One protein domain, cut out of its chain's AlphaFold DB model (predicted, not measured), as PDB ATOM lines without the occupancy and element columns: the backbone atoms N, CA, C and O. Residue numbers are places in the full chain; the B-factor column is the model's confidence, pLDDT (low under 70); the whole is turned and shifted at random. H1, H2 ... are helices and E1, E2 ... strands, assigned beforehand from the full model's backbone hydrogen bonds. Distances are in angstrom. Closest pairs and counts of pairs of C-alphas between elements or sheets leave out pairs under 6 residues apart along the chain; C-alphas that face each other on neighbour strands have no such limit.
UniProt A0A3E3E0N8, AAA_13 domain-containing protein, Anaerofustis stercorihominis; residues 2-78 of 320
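What this domain is: This is residues 2 to 78 of the 320 residues of the protein "AAA_13 domain-containing protein" of Anaerofustis stercorihominis (UniProt A0A3E3E0N8). A small three-stranded sheet, E1 E2 E3, has its edge strand E1 beside a long helix, H1, and a second helix, H2, crosses H1 at residues 14 to 22 of H1, on another side, away from E1 and E2. Residues 2 to 7 of H1 stick out beyond the rest as a free end. The printed part has 77 residues, with two named helices and three named strands in the order H1 E1 E2 E3 H2; the sheet's order is E1 - E2 - E3, all antiparallel, and the class is mixed, helices and strands. The whole is compact, with a radius of gyration of the C-alphas of 12.9 A, and spans 37 by 25 by 20 A.

How they stand to each other: The sheet is a meander, each strand the antiparallel neighbour of the one before: E1, residues 33 to 37, E2, residues 40 to 45, and E3, residues 48 to 50. E1 and E2 form a hairpin at 147 degrees between directions, with N 35 and O 42 2.8 A apart and N 33 and O 44 2.9 A apart, within hydrogen-bond range. E2 and E3 form a hairpin at 116 degrees, with N 50 and O 43 within hydrogen-bond range at 2.8 A. E1 and E3 are edge strands. H1, residues 2 to 26, is on the sheet but only grazes it, with its residues 8 to 23; the closest C-alphas of H1 and E1 are those of Asn 19 and Glu 33, 5.5 A apart. H2, residues 57 to 74, is not on the sheet and is apart from E1 and E2. H1 touches H2 with residues 14 to 22 alone; the closest C-alphas are those of Ile 18 and Cys 66, 5.6 A apart. The two helices run opposite ways at a steep tilt of 48 degrees. In H1 and H2 every O i to N i+4 pair is within hydrogen-bond range.

Where its parts are: E2, the longest strand, measures 16.6 A from C-alpha 40 at (107.359, 128.271, 120.222) to C-alpha 45; E1 measures 12.9 A and E3 6.3 A. H1 measures 36.2 A and begins with C-alpha 2 at (88.583, 136.552, 120.032). H2 measures 25.5 A and ends with C-alpha 74 at (103.101, 145.202, 130.432).

The domain as a whole: The two C-alphas farthest apart are those of Lys 2 and Ser 56, 38.9 A. The printed part has no cut. The links E1 to E2 and E2 to E3 are tight, those from H1 to E1 and from E3 to H2 are short, and there is no long link. The mean pLDDT of the printed part is 82.3; residues 2 to 10 and 74 to 78 are under 70.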
ATOM      1  N   LYS A   2      88.133 135.192 119.655       49.56
ATOM      2  CA  LYS A   2      88.583 136.552 120.032       49.56
ATOM      3  C   LYS A   2      89.664 136.575 121.128       49.56
ATOM      4  O   LYS A   2      90.670 137.247 120.943       49.56
ATOM      5  N   GLU A   3      89.518 135.786 122.194       48.72
ATOM      6  CA  GLU A   3      90.532 135.685 123.265       48.72
ATOM      7  C   GLU A   3      91.857 135.086 122.787       48.72
ATOM      8  O   GLU A   3      92.919 135.610 123.099       48.72
ATOM      9  N   LEU A   4      91.808 134.036 121.959       46.38
ATOM     10  CA  LEU A   4      93.012 133.406 121.408       46.38
ATOM     11  C   LEU A   4      93.789 134.361 120.483       46.38
ATOM     12  O   LEU A   4      95.018 134.359 120.467       46.38
ATOM     13  N   ASN A   5      93.068 135.192 119.724       52.81
ATOM     14  CA  ASN A   5      93.662 136.221 118.873       52.81
ATOM     15  C   ASN A   5      94.223 137.387 119.700       52.81
ATOM     16  O   ASN A   5      95.284 137.906 119.364       52.81
ATOM     17  N   ALA A   6      93.560 137.762 120.799       58.41
ATOM     18  CA  ALA A   6      94.057 138.770 121.734       58.41
ATOM     19  C   ALA A   6      95.332 138.302 122.460       58.41
ATOM     20  O   ALA A   6      96.309 139.041 122.511       58.41
ATOM     21  N   GLN A   7      95.375 137.047 122.923       60.03
ATOM     22  CA  GLN A   7      96.569 136.444 123.526       60.03
ATOM     23  C   GLN A   7      97.742 136.379 122.542       60.03
ATOM     24  O   GLN A   7      98.850 136.782 122.888       60.03
ATOM     25  N   LYS A   8      97.508 135.945 121.293       59.62
ATOM     26  CA  LYS A   8      98.539 135.971 120.238       59.62
ATOM     27  C   LYS A   8      99.051 137.388 119.963       59.62
ATOM     28  O   LYS A   8     100.253 137.578 119.814       59.62
ATOM     29  N   LYS A   9      98.154 138.377 119.915       62.31
ATOM     30  CA  LYS A   9      98.518 139.782 119.695       62.31
ATOM     31  C   LYS A   9      99.378 140.329 120.839       62.31
ATOM     32  O   LYS A   9     100.375 140.984 120.564       62.31
ATOM     33  N   ASN A  10      99.041 140.012 122.089       69.25
ATOM     34  CA  ASN A  10      99.819 140.431 123.257       69.25
ATOM     35  C   ASN A  10     101.217 139.792 123.285       69.25
ATOM     36  O   ASN A  10     102.188 140.491 123.552       69.25
ATOM     37  N   ILE A  11     101.334 138.503 122.941       73.69
ATOM     38  CA  ILE A  11     102.637 137.818 122.839       73.69
ATOM     39  C   ILE A  11     103.529 138.493 121.790       73.69
ATOM     40  O   ILE A  11     104.695 138.759 122.063       73.69
ATOM     41  N   ASN A  12     102.984 138.807 120.612       74.94
ATOM     42  CA  ASN A  12     103.765 139.448 119.555       74.94
ATOM     43  C   ASN A  12     104.217 140.865 119.950       74.94
ATOM     44  O   ASN A  12     105.373 141.204 119.736       74.94
ATOM     45  N   ILE A  13     103.355 141.658 120.603       75.94
ATOM     46  CA  ILE A  13     103.716 143.002 121.093       75.94
ATOM     47  C   ILE A  13     104.865 142.937 122.111       75.94
ATOM     48  O   ILE A  13     105.800 143.737 122.030       75.94
ATOM     49  N   ALA A  14     104.812 141.984 123.045       82.12
ATOM     50  CA  ALA A  14     105.866 141.789 124.037       82.12
ATOM     51  C   ALA A  14     107.204 141.432 123.370       82.12
ATOM     52  O   ALA A  14     108.253 141.963 123.731       82.12
ATOM     53  N   ILE A  15     107.167 140.559 122.360       87.50
ATOM     54  CA  ILE A  15     108.356 140.121 121.622       87.50
ATOM     55  C   ILE A  15     108.959 141.253 120.796       87.50
ATOM     56  O   ILE A  15     110.171 141.448 120.851       87.50
ATOM     57  N   ASP A  16     108.140 142.055 120.117       89.38
ATOM     58  CA  ASP A  16     108.616 143.221 119.370       89.38
ATOM     59  C   ASP A  16     109.327 144.220 120.295       89.38
ATOM     60  O   ASP A  16     110.366 144.784 119.943       89.38
ATOM     61  N   LYS A  17     108.813 144.425 121.516       89.56
ATOM     62  CA  LYS A  17     109.486 145.260 122.520       89.56
ATOM     63  C   LYS A  17     110.797 144.652 122.983       89.56
ATOM     64  O   LYS A  17     111.801 145.358 122.961       89.56
ATOM     65  N   ILE A  18     110.809 143.370 123.346       92.25
ATOM     66  CA  ILE A  18     112.039 142.683 123.757       92.25
ATOM     67  C   ILE A  18     113.089 142.796 122.651       92.25
ATOM     68  O   ILE A  18     114.220 143.174 122.936       92.25
ATOM     69  N   ASN A  19     112.717 142.570 121.391       94.12
ATOM     70  CA  ASN A  19     113.625 142.723 120.260       94.12
ATOM     71  C   ASN A  19     114.156 144.155 120.163       94.12
ATOM     72  O   ASN A  19     115.367 144.335 120.136       94.12
ATOM     73  N   ASN A  20     113.307 145.185 120.226       93.38
ATOM     74  CA  ASN A  20     113.765 146.583 120.237       93.38
ATOM     75  C   ASN A  20     114.744 146.893 121.389       93.38
ATOM     76  O   ASN A  20     115.682 147.674 121.227       93.38
ATOM     77  N   GLU A  21     114.542 146.286 122.555       93.81
ATOM     78  CA  GLU A  21     115.423 146.433 123.715       93.81
ATOM     79  C   GLU A  21     116.758 145.707 123.532       93.81
ATOM     80  O   GLU A  21     117.805 146.277 123.834       93.81
ATOM     81  N   LEU A  22     116.742 144.497 122.964       94.44
ATOM     82  CA  LEU A  22     117.953 143.770 122.583       94.44
ATOM     83  C   LEU A  22     118.772 144.575 121.568       94.44
ATOM     84  O   LEU A  22     119.976 144.735 121.750       94.44
ATOM     85  N   GLN A  23     118.126 145.150 120.550       94.50
ATOM     86  CA  GLN A  23     118.797 146.004 119.564       94.50
ATOM     87  C   GLN A  23     119.453 147.227 120.217       94.50
ATOM     88  O   GLN A  23     120.554 147.615 119.830       94.50
ATOM     89  N   TYR A  24     118.800 147.819 121.221       94.06
ATOM     90  CA  TYR A  24     119.348 148.943 121.976       94.06
ATOM     91  C   TYR A  24     120.565 148.540 122.822       94.06
ATOM     92  O   TYR A  24     121.560 149.256 122.826       94.06
ATOM     93  N   ILE A  25     120.511 147.392 123.505       93.38
ATOM     94  CA  ILE A  25     121.621 146.893 124.334       93.38
ATOM     95  C   ILE A  25     122.823 146.493 123.475       93.38
ATOM     96  O   ILE A  25     123.958 146.777 123.840       93.38
ATOM     97  N   PHE A  26     122.595 145.819 122.349       92.19
ATOM     98  CA  PHE A  26     123.685 145.346 121.495       92.19
ATOM     99  C   PHE A  26     124.193 146.392 120.503       92.19
ATOM    100  O   PHE A  26     125.172 146.120 119.816       92.19
ATOM    101  N   PHE A  27     123.518 147.539 120.382       91.25
ATOM    102  CA  PHE A  27     123.760 148.531 119.328       91.25
ATOM    103  C   PHE A  27     123.775 147.926 117.906       91.25
ATOM    104  O   PHE A  27     124.360 148.484 116.981       91.25
ATOM    105  N   ASP A  28     123.107 146.786 117.718       91.56
ATOM    106  CA  ASP A  28     123.080 146.018 116.475       91.56
ATOM    107  C   ASP A  28     121.697 145.381 116.323       91.56
ATOM    108  O   ASP A  28     121.270 144.554 117.134       91.56
ATOM    109  N   LYS A  29     121.000 145.765 115.245       87.56
ATOM    110  CA  LYS A  29     119.637 145.310 114.954       87.56
ATOM    111  C   LYS A  29     119.527 143.802 114.739       87.56
ATOM    112  O   LYS A  29     118.465 143.231 114.944       87.56
ATOM    113  N   ASN A  30     120.626 143.176 114.330       87.31
ATOM    114  CA  ASN A  30     120.670 141.788 113.902       87.31
ATOM    115  C   ASN A  30     121.443 140.909 114.891       87.31
ATOM    116  O   ASN A  30     121.643 139.726 114.615       87.31
ATOM    117  N   ARG A  31     121.938 141.448 116.015       90.38
ATOM    118  CA  ARG A  31     122.781 140.673 116.935       90.38
ATOM    119  C   ARG A  31     122.021 139.515 117.566       90.38
ATOM    120  O   ARG A  31     122.525 138.395 117.531       90.38
ATOM    121  N   LEU A  32     120.845 139.788 118.124       92.06
ATOM    122  CA  LEU A  32     120.010 138.799 118.792       92.06
ATOM    123  C   LEU A  32     118.534 139.181 118.668       92.06
ATOM    124  O   LEU A  32     118.171 140.322 118.943       92.06
ATOM    125  N   GLU A  33     117.704 138.222 118.279       93.62
ATOM    126  CA  GLU A  33     116.270 138.401 118.054       93.62
ATOM    127  C   GLU A  33     115.503 137.165 118.535       93.62
ATOM    128  O   GLU A  33     116.003 136.037 118.468       93.62
ATOM    129  N   ILE A  34     114.288 137.376 119.029       91.81
ATOM    130  CA  ILE A  34     113.341 136.329 119.399       91.81
ATOM    131  C   ILE A  34     112.201 136.333 118.383       91.81
ATOM    132  O   ILE A  34     111.552 137.354 118.171       91.81
ATOM    133  N   GLU A  35     111.919 135.177 117.797       90.06
ATOM    134  CA  GLU A  35     110.762 134.957 116.934       90.06
ATOM    135  C   GLU A  35     109.789 133.965 117.561       90.06
ATOM    136  O   GLU A  35     110.185 133.042 118.274       90.06
ATOM    137  N   VAL A  36     108.505 134.119 117.242       85.44
ATOM    138  CA  VAL A  36     107.466 133.163 117.628       85.44
ATOM    139  C   VAL A  36     106.960 132.451 116.383       85.44
ATOM    140  O   VAL A  36     106.346 133.067 115.515       85.44
ATOM    141  N   GLN A  37     107.169 131.138 116.316       84.19
ATOM    142  CA  GLN A  37     106.626 130.276 115.262       84.19
ATOM    143  C   GLN A  37     105.899 129.104 115.925       84.19
ATOM    144  O   GLN A  37     106.414 128.505 116.865       84.19
ATOM    145  N   ASP A  38     104.666 128.809 115.507       82.19
ATOM    146  CA  ASP A  38     103.849 127.712 116.056       82.19
ATOM    147  C   ASP A  38     103.764 127.668 117.597       82.19
ATOM    148  O   ASP A  38     103.810 126.604 118.215       82.19
ATOM    149  N   LYS A  39     103.624 128.844 118.233       77.06
ATOM    150  CA  LYS A  39     103.609 129.033 119.703       77.06
ATOM    151  C   LYS A  39     104.910 128.624 120.415       77.06
ATOM    152  O   LYS A  39     104.904 128.417 121.627       77.06
ATOM    153  N   LYS A  40     106.018 128.516 119.686       82.75
ATOM    154  CA  LYS A  40     107.359 128.271 120.222       82.75
ATOM    155  C   LYS A  40     108.235 129.492 119.986       82.75
ATOM    156  O   LYS A  40     108.113 130.153 118.957       82.75
ATOM    157  N   TYR A  41     109.116 129.764 120.941       85.81
ATOM    158  CA  TYR A  41     110.115 130.819 120.829       85.81
ATOM    159  C   TYR A  41     111.372 130.272 120.156       85.81
ATOM    160  O   TYR A  41     111.882 129.218 120.542       85.81
ATOM    161  N   PHE A  42     111.875 131.007 119.173       90.00
ATOM    162  CA  PHE A  42     113.117 130.729 118.470       90.00
ATOM    163  C   PHE A  42     114.062 131.906 118.651       90.00
ATOM    164  O   PHE A  42     113.658 133.057 118.521       90.00
ATOM    165  N   LEU A  43     115.324 131.612 118.945       92.25
ATOM    166  CA  LEU A  43     116.371 132.619 119.017       92.25
ATOM    167  C   LEU A  43     117.077 132.701 117.671       92.25
ATOM    168  O   LEU A  43     117.450 131.674 117.096       92.25
ATOM    169  N   LYS A  44     117.304 133.920 117.195       92.62
ATOM    170  CA  LYS A  44     118.112 134.205 116.016       92.62
ATOM    171  C   LYS A  44     119.304 135.066 116.389       92.62
ATOM    172  O   LYS A  44     119.166 136.064 117.084       92.62
ATOM    173  N   CYS A  45     120.475 134.697 115.887       91.12
ATOM    174  CA  CYS A  45     121.685 135.508 115.946       91.12
ATOM    175  C   CYS A  45     122.143 135.769 114.515       91.12
ATOM    176  O   CYS A  45     122.405 134.832 113.758       91.12
ATOM    177  N   ARG A  46     122.181 137.043 114.112       91.50
ATOM    178  CA  ARG A  46     122.479 137.472 112.734       91.50
ATOM    179  C   ARG A  46     121.637 136.721 111.693       91.50
ATOM    180  O   ARG A  46     122.160 136.219 110.700       91.50
ATOM    181  N   GLY A  47     120.338 136.589 111.968       89.50
ATOM    182  CA  GLY A  47     119.361 135.913 111.106       89.50
ATOM    183  C   GLY A  47     119.427 134.380 111.097       89.50
ATOM    184  O   GLY A  47     118.579 133.745 110.471       89.50
ATOM    185  N   LYS A  48     120.391 133.759 111.790       91.50
ATOM    186  CA  LYS A  48     120.521 132.298 111.884       91.50
ATOM    187  C   LYS A  48     119.912 131.782 113.179       91.50
ATOM    188  O   LYS A  48     120.122 132.381 114.230       91.50
ATOM    189  N   ASN A  49     119.220 130.647 113.107       91.00
ATOM    190  CA  ASN A  49     118.691 129.978 114.293       91.00
ATOM    191  C   ASN A  49     119.830 129.627 115.255       91.00
ATOM    192  O   ASN A  49     120.821 129.011 114.863       91.00
ATOM    193  N   LEU A  50     119.651 130.006 116.513       90.44
ATOM    194  CA  LEU A  50     120.582 129.767 117.602       90.44
ATOM    195  C   LEU A  50     119.895 128.892 118.646       90.44
ATOM    196  O   LEU A  50     118.737 129.125 119.003       90.44
ATOM    197  N   LYS A  51     120.594 127.875 119.152       89.00
ATOM    198  CA  LYS A  51     120.043 127.056 120.230       89.00
ATOM    199  C   LYS A  51     120.280 127.765 121.568       89.00
ATOM    200  O   LYS A  51     121.326 128.384 121.742       89.00
ATOM    201  N   PRO A  52     119.366 127.659 122.548       83.88
ATOM    202  CA  PRO A  52     119.513 128.365 123.826       83.88
ATOM    203  C   PRO A  52     120.833 128.083 124.559       83.88
ATOM    204  O   PRO A  52     121.366 128.961 125.234       83.88
ATOM    205  N   TYR A  53     121.382 126.873 124.413       86.12
ATOM    206  CA  TYR A  53     122.643 126.491 125.046       86.12
ATOM    207  C   TYR A  53     123.883 127.124 124.389       86.12
ATOM    208  O   TYR A  53     124.929 127.169 125.033       86.12
ATOM    209  N   ASP A  54     123.763 127.654 123.168       89.12
ATOM    210  CA  ASP A  54     124.844 128.354 122.460       89.12
ATOM    211  C   ASP A  54     124.963 129.829 122.889       89.12
ATOM    212  O   ASP A  54     125.940 130.498 122.557       89.12
ATOM    213  N   LEU A  55     123.982 130.355 123.635       87.25
ATOM    214  CA  LEU A  55     124.073 131.693 124.216       87.25
ATOM    215  C   LEU A  55     125.127 131.726 125.316       87.25
ATOM    216  O   LEU A  55     125.121 130.871 126.212       87.25
ATOM    217  N   SER A  56     125.940 132.780 125.316       87.25
ATOM    218  CA  SER A  56     126.788 133.098 126.464       87.25
ATOM    219  C   SER A  56     125.942 133.420 127.699       87.25
ATOM    220  O   SER A  56     124.799 133.874 127.590       87.25
ATOM    221  N   THR A  57     126.512 133.238 128.891       85.00
ATOM    222  CA  THR A  57     125.855 133.600 130.159       85.00
ATOM    223  C   THR A  57     125.382 135.055 130.154       85.00
ATOM    224  O   THR A  57     124.248 135.336 130.531       85.00
ATOM    225  N   GLY A  58     126.205 135.970 129.630       86.06
ATOM    226  CA  GLY A  58     125.834 137.376 129.498       86.06
ATOM    227  C   GLY A  58     124.614 137.591 128.597       86.06
ATOM    228  O   GLY A  58     123.693 138.311 128.966       86.06
ATOM    229  N   GLU A  59     124.548 136.945 127.433       88.50
ATOM    230  CA  GLU A  59     123.397 137.103 126.529       88.50
ATOM    231  C   GLU A  59     122.105 136.543 127.129       88.50
ATOM    232  O   GLU A  59     121.047 137.151 126.970       88.50
ATOM    233  N   ARG A  60     122.185 135.434 127.876       89.19
ATOM    234  CA  ARG A  60     121.035 134.908 128.630       89.19
ATOM    235  C   ARG A  60     120.558 135.913 129.678       89.19
ATOM    236  O   ARG A  60     119.357 136.158 129.766       89.19
ATOM    237  N   ASN A  61     121.484 136.535 130.410       89.38
ATOM    238  CA  ASN A  61     121.162 137.559 131.406       89.38
ATOM    239  C   ASN A  61     120.537 138.804 130.761       89.38
ATOM    240  O   ASN A  61     119.567 139.340 131.288       89.38
ATOM    241  N   ILE A  62     121.025 139.227 129.591       91.56
ATOM    242  CA  ILE A  62     120.440 140.334 128.819       91.56
ATOM    243  C   ILE A  62     118.996 140.017 128.412       91.56
ATOM    244  O   ILE A  62     118.109 140.833 128.645       91.56
ATOM    245  N   ILE A  63     118.740 138.829 127.851       91.12
ATOM    246  CA  ILE A  63     117.374 138.414 127.489       91.12
ATOM    247  C   ILE A  63     116.471 138.405 128.726       91.12
ATOM    248  O   ILE A  63     115.352 138.916 128.667       91.12
ATOM    249  N   ALA A  64     116.953 137.857 129.845       90.38
ATOM    250  CA  ALA A  64     116.203 137.818 131.096       90.38
ATOM    251  C   ALA A  64     115.871 139.227 131.614       90.38
ATOM    252  O   ALA A  64     114.744 139.457 132.047       90.38
ATOM    253  N   LEU A  65     116.805 140.181 131.515       92.62
ATOM    254  CA  LEU A  65     116.578 141.582 131.875       92.62
ATOM    255  C   LEU A  65     115.525 142.248 130.980       92.62
ATOM    256  O   LEU A  65     114.603 142.871 131.507       92.62
ATOM    257  N   CYS A  66     115.617 142.090 129.654       92.62
ATOM    258  CA  CYS A  66     114.613 142.626 128.727       92.62
ATOM    259  C   CYS A  66     113.225 142.051 129.014       92.62
ATOM    260  O   CYS A  66     112.234 142.779 129.098       92.62
ATOM    261  N   TYR A  67     113.158 140.733 129.217       90.44
ATOM    262  CA  TYR A  67     111.921 140.055 129.575       90.44
ATOM    263  C   TYR A  67     111.362 140.571 130.905       90.44
ATOM    264  O   TYR A  67     110.184 140.907 130.968       90.44
ATOM    265  N   PHE A  68     112.195 140.703 131.942       90.81
ATOM    266  CA  PHE A  68     111.797 141.216 133.254       90.81
ATOM    267  C   PHE A  68     111.152 142.603 133.156       90.81
ATOM    268  O   PHE A  68     110.020 142.783 133.607       90.81
ATOM    269  N   PHE A  69     111.824 143.569 132.522       89.44
ATOM    270  CA  PHE A  69     111.287 144.926 132.394       89.44
ATOM    271  C   PHE A  69     110.061 144.989 131.484       89.44
ATOM    272  O   PHE A  69     109.111 145.702 131.801       89.44
ATOM    273  N   THR A  70     110.038 144.219 130.393       87.19
ATOM    274  CA  THR A  70     108.851 144.123 129.533       87.19
ATOM    275  C   THR A  70     107.661 143.583 130.329       87.19
ATOM    276  O   THR A  70     106.603 144.204 130.337       87.19
ATOM    277  N   GLN A  71     107.839 142.499 131.090       82.69
ATOM    278  CA  GLN A  71     106.778 141.890 131.896       82.69
ATOM    279  C   GLN A  71     106.232 142.823 132.980       82.69
ATOM    280  O   GLN A  71     105.016 142.946 133.113       82.69
ATOM    281  N   ILE A  72     107.087 143.488 133.766       79.56
ATOM    282  CA  ILE A  72     106.604 144.348 134.864       79.56
ATOM    283  C   ILE A  72     105.929 145.630 134.357       79.56
ATOM    284  O   ILE A  72     105.087 146.187 135.060       79.56
ATOM    285  N   ILE A  73     106.282 146.091 133.151       72.75
ATOM    286  CA  ILE A  73     105.660 147.255 132.509       72.75
ATOM    287  C   ILE A  73     104.354 146.856 131.797       72.75
ATOM    288  O   ILE A  73     103.411 147.641 131.794       72.75
ATOM    289  N   GLU A  74     104.269 145.656 131.208       65.94
ATOM    290  CA  GLU A  74     103.101 145.202 130.432       65.94
ATOM    291  C   GLU A  74     102.009 144.496 131.239       65.94
ATOM    292  O   GLU A  74     100.839 144.619 130.887       65.94
ATOM    293  N   ASN A  75     102.343 143.790 132.326       55.81
ATOM    294  CA  ASN A  75     101.348 143.095 133.159       55.81
ATOM    295  C   ASN A  75     100.412 144.046 133.929       55.81
ATOM    296  O   ASN A  75      99.563 143.588 134.694       55.81
ATOM    297  N   LYS A  76     100.534 145.362 133.735       54.44
ATOM    298  CA  LYS A  76      99.606 146.356 134.267       54.44
ATOM    299  C   LYS A  76      98.820 146.957 133.105       54.44
ATOM    300  O   LYS A  76      99.379 147.642 132.250       54.44
ATOM    301  N   ASN A  77      97.514 146.686 133.065       47.22
ATOM    302  CA  ASN A  77      96.600 147.354 132.143       47.22
ATOM    303  C   ASN A  77      96.782 148.873 132.273       47.22
ATOM    304  O   ASN A  77      96.813 149.403 133.381       47.22
ATOM    305  N   TYR A  78      96.860 149.577 131.142       43.31
ATOM    306  CA  TYR A  78      97.019 151.038 131.065       43.31
ATOM    307  C   TYR A  78      95.991 151.838 131.901       43.31
ATOM    308  O   TYR A  78      96.210 153.018 132.161       43.31
TER     309      TYR A  78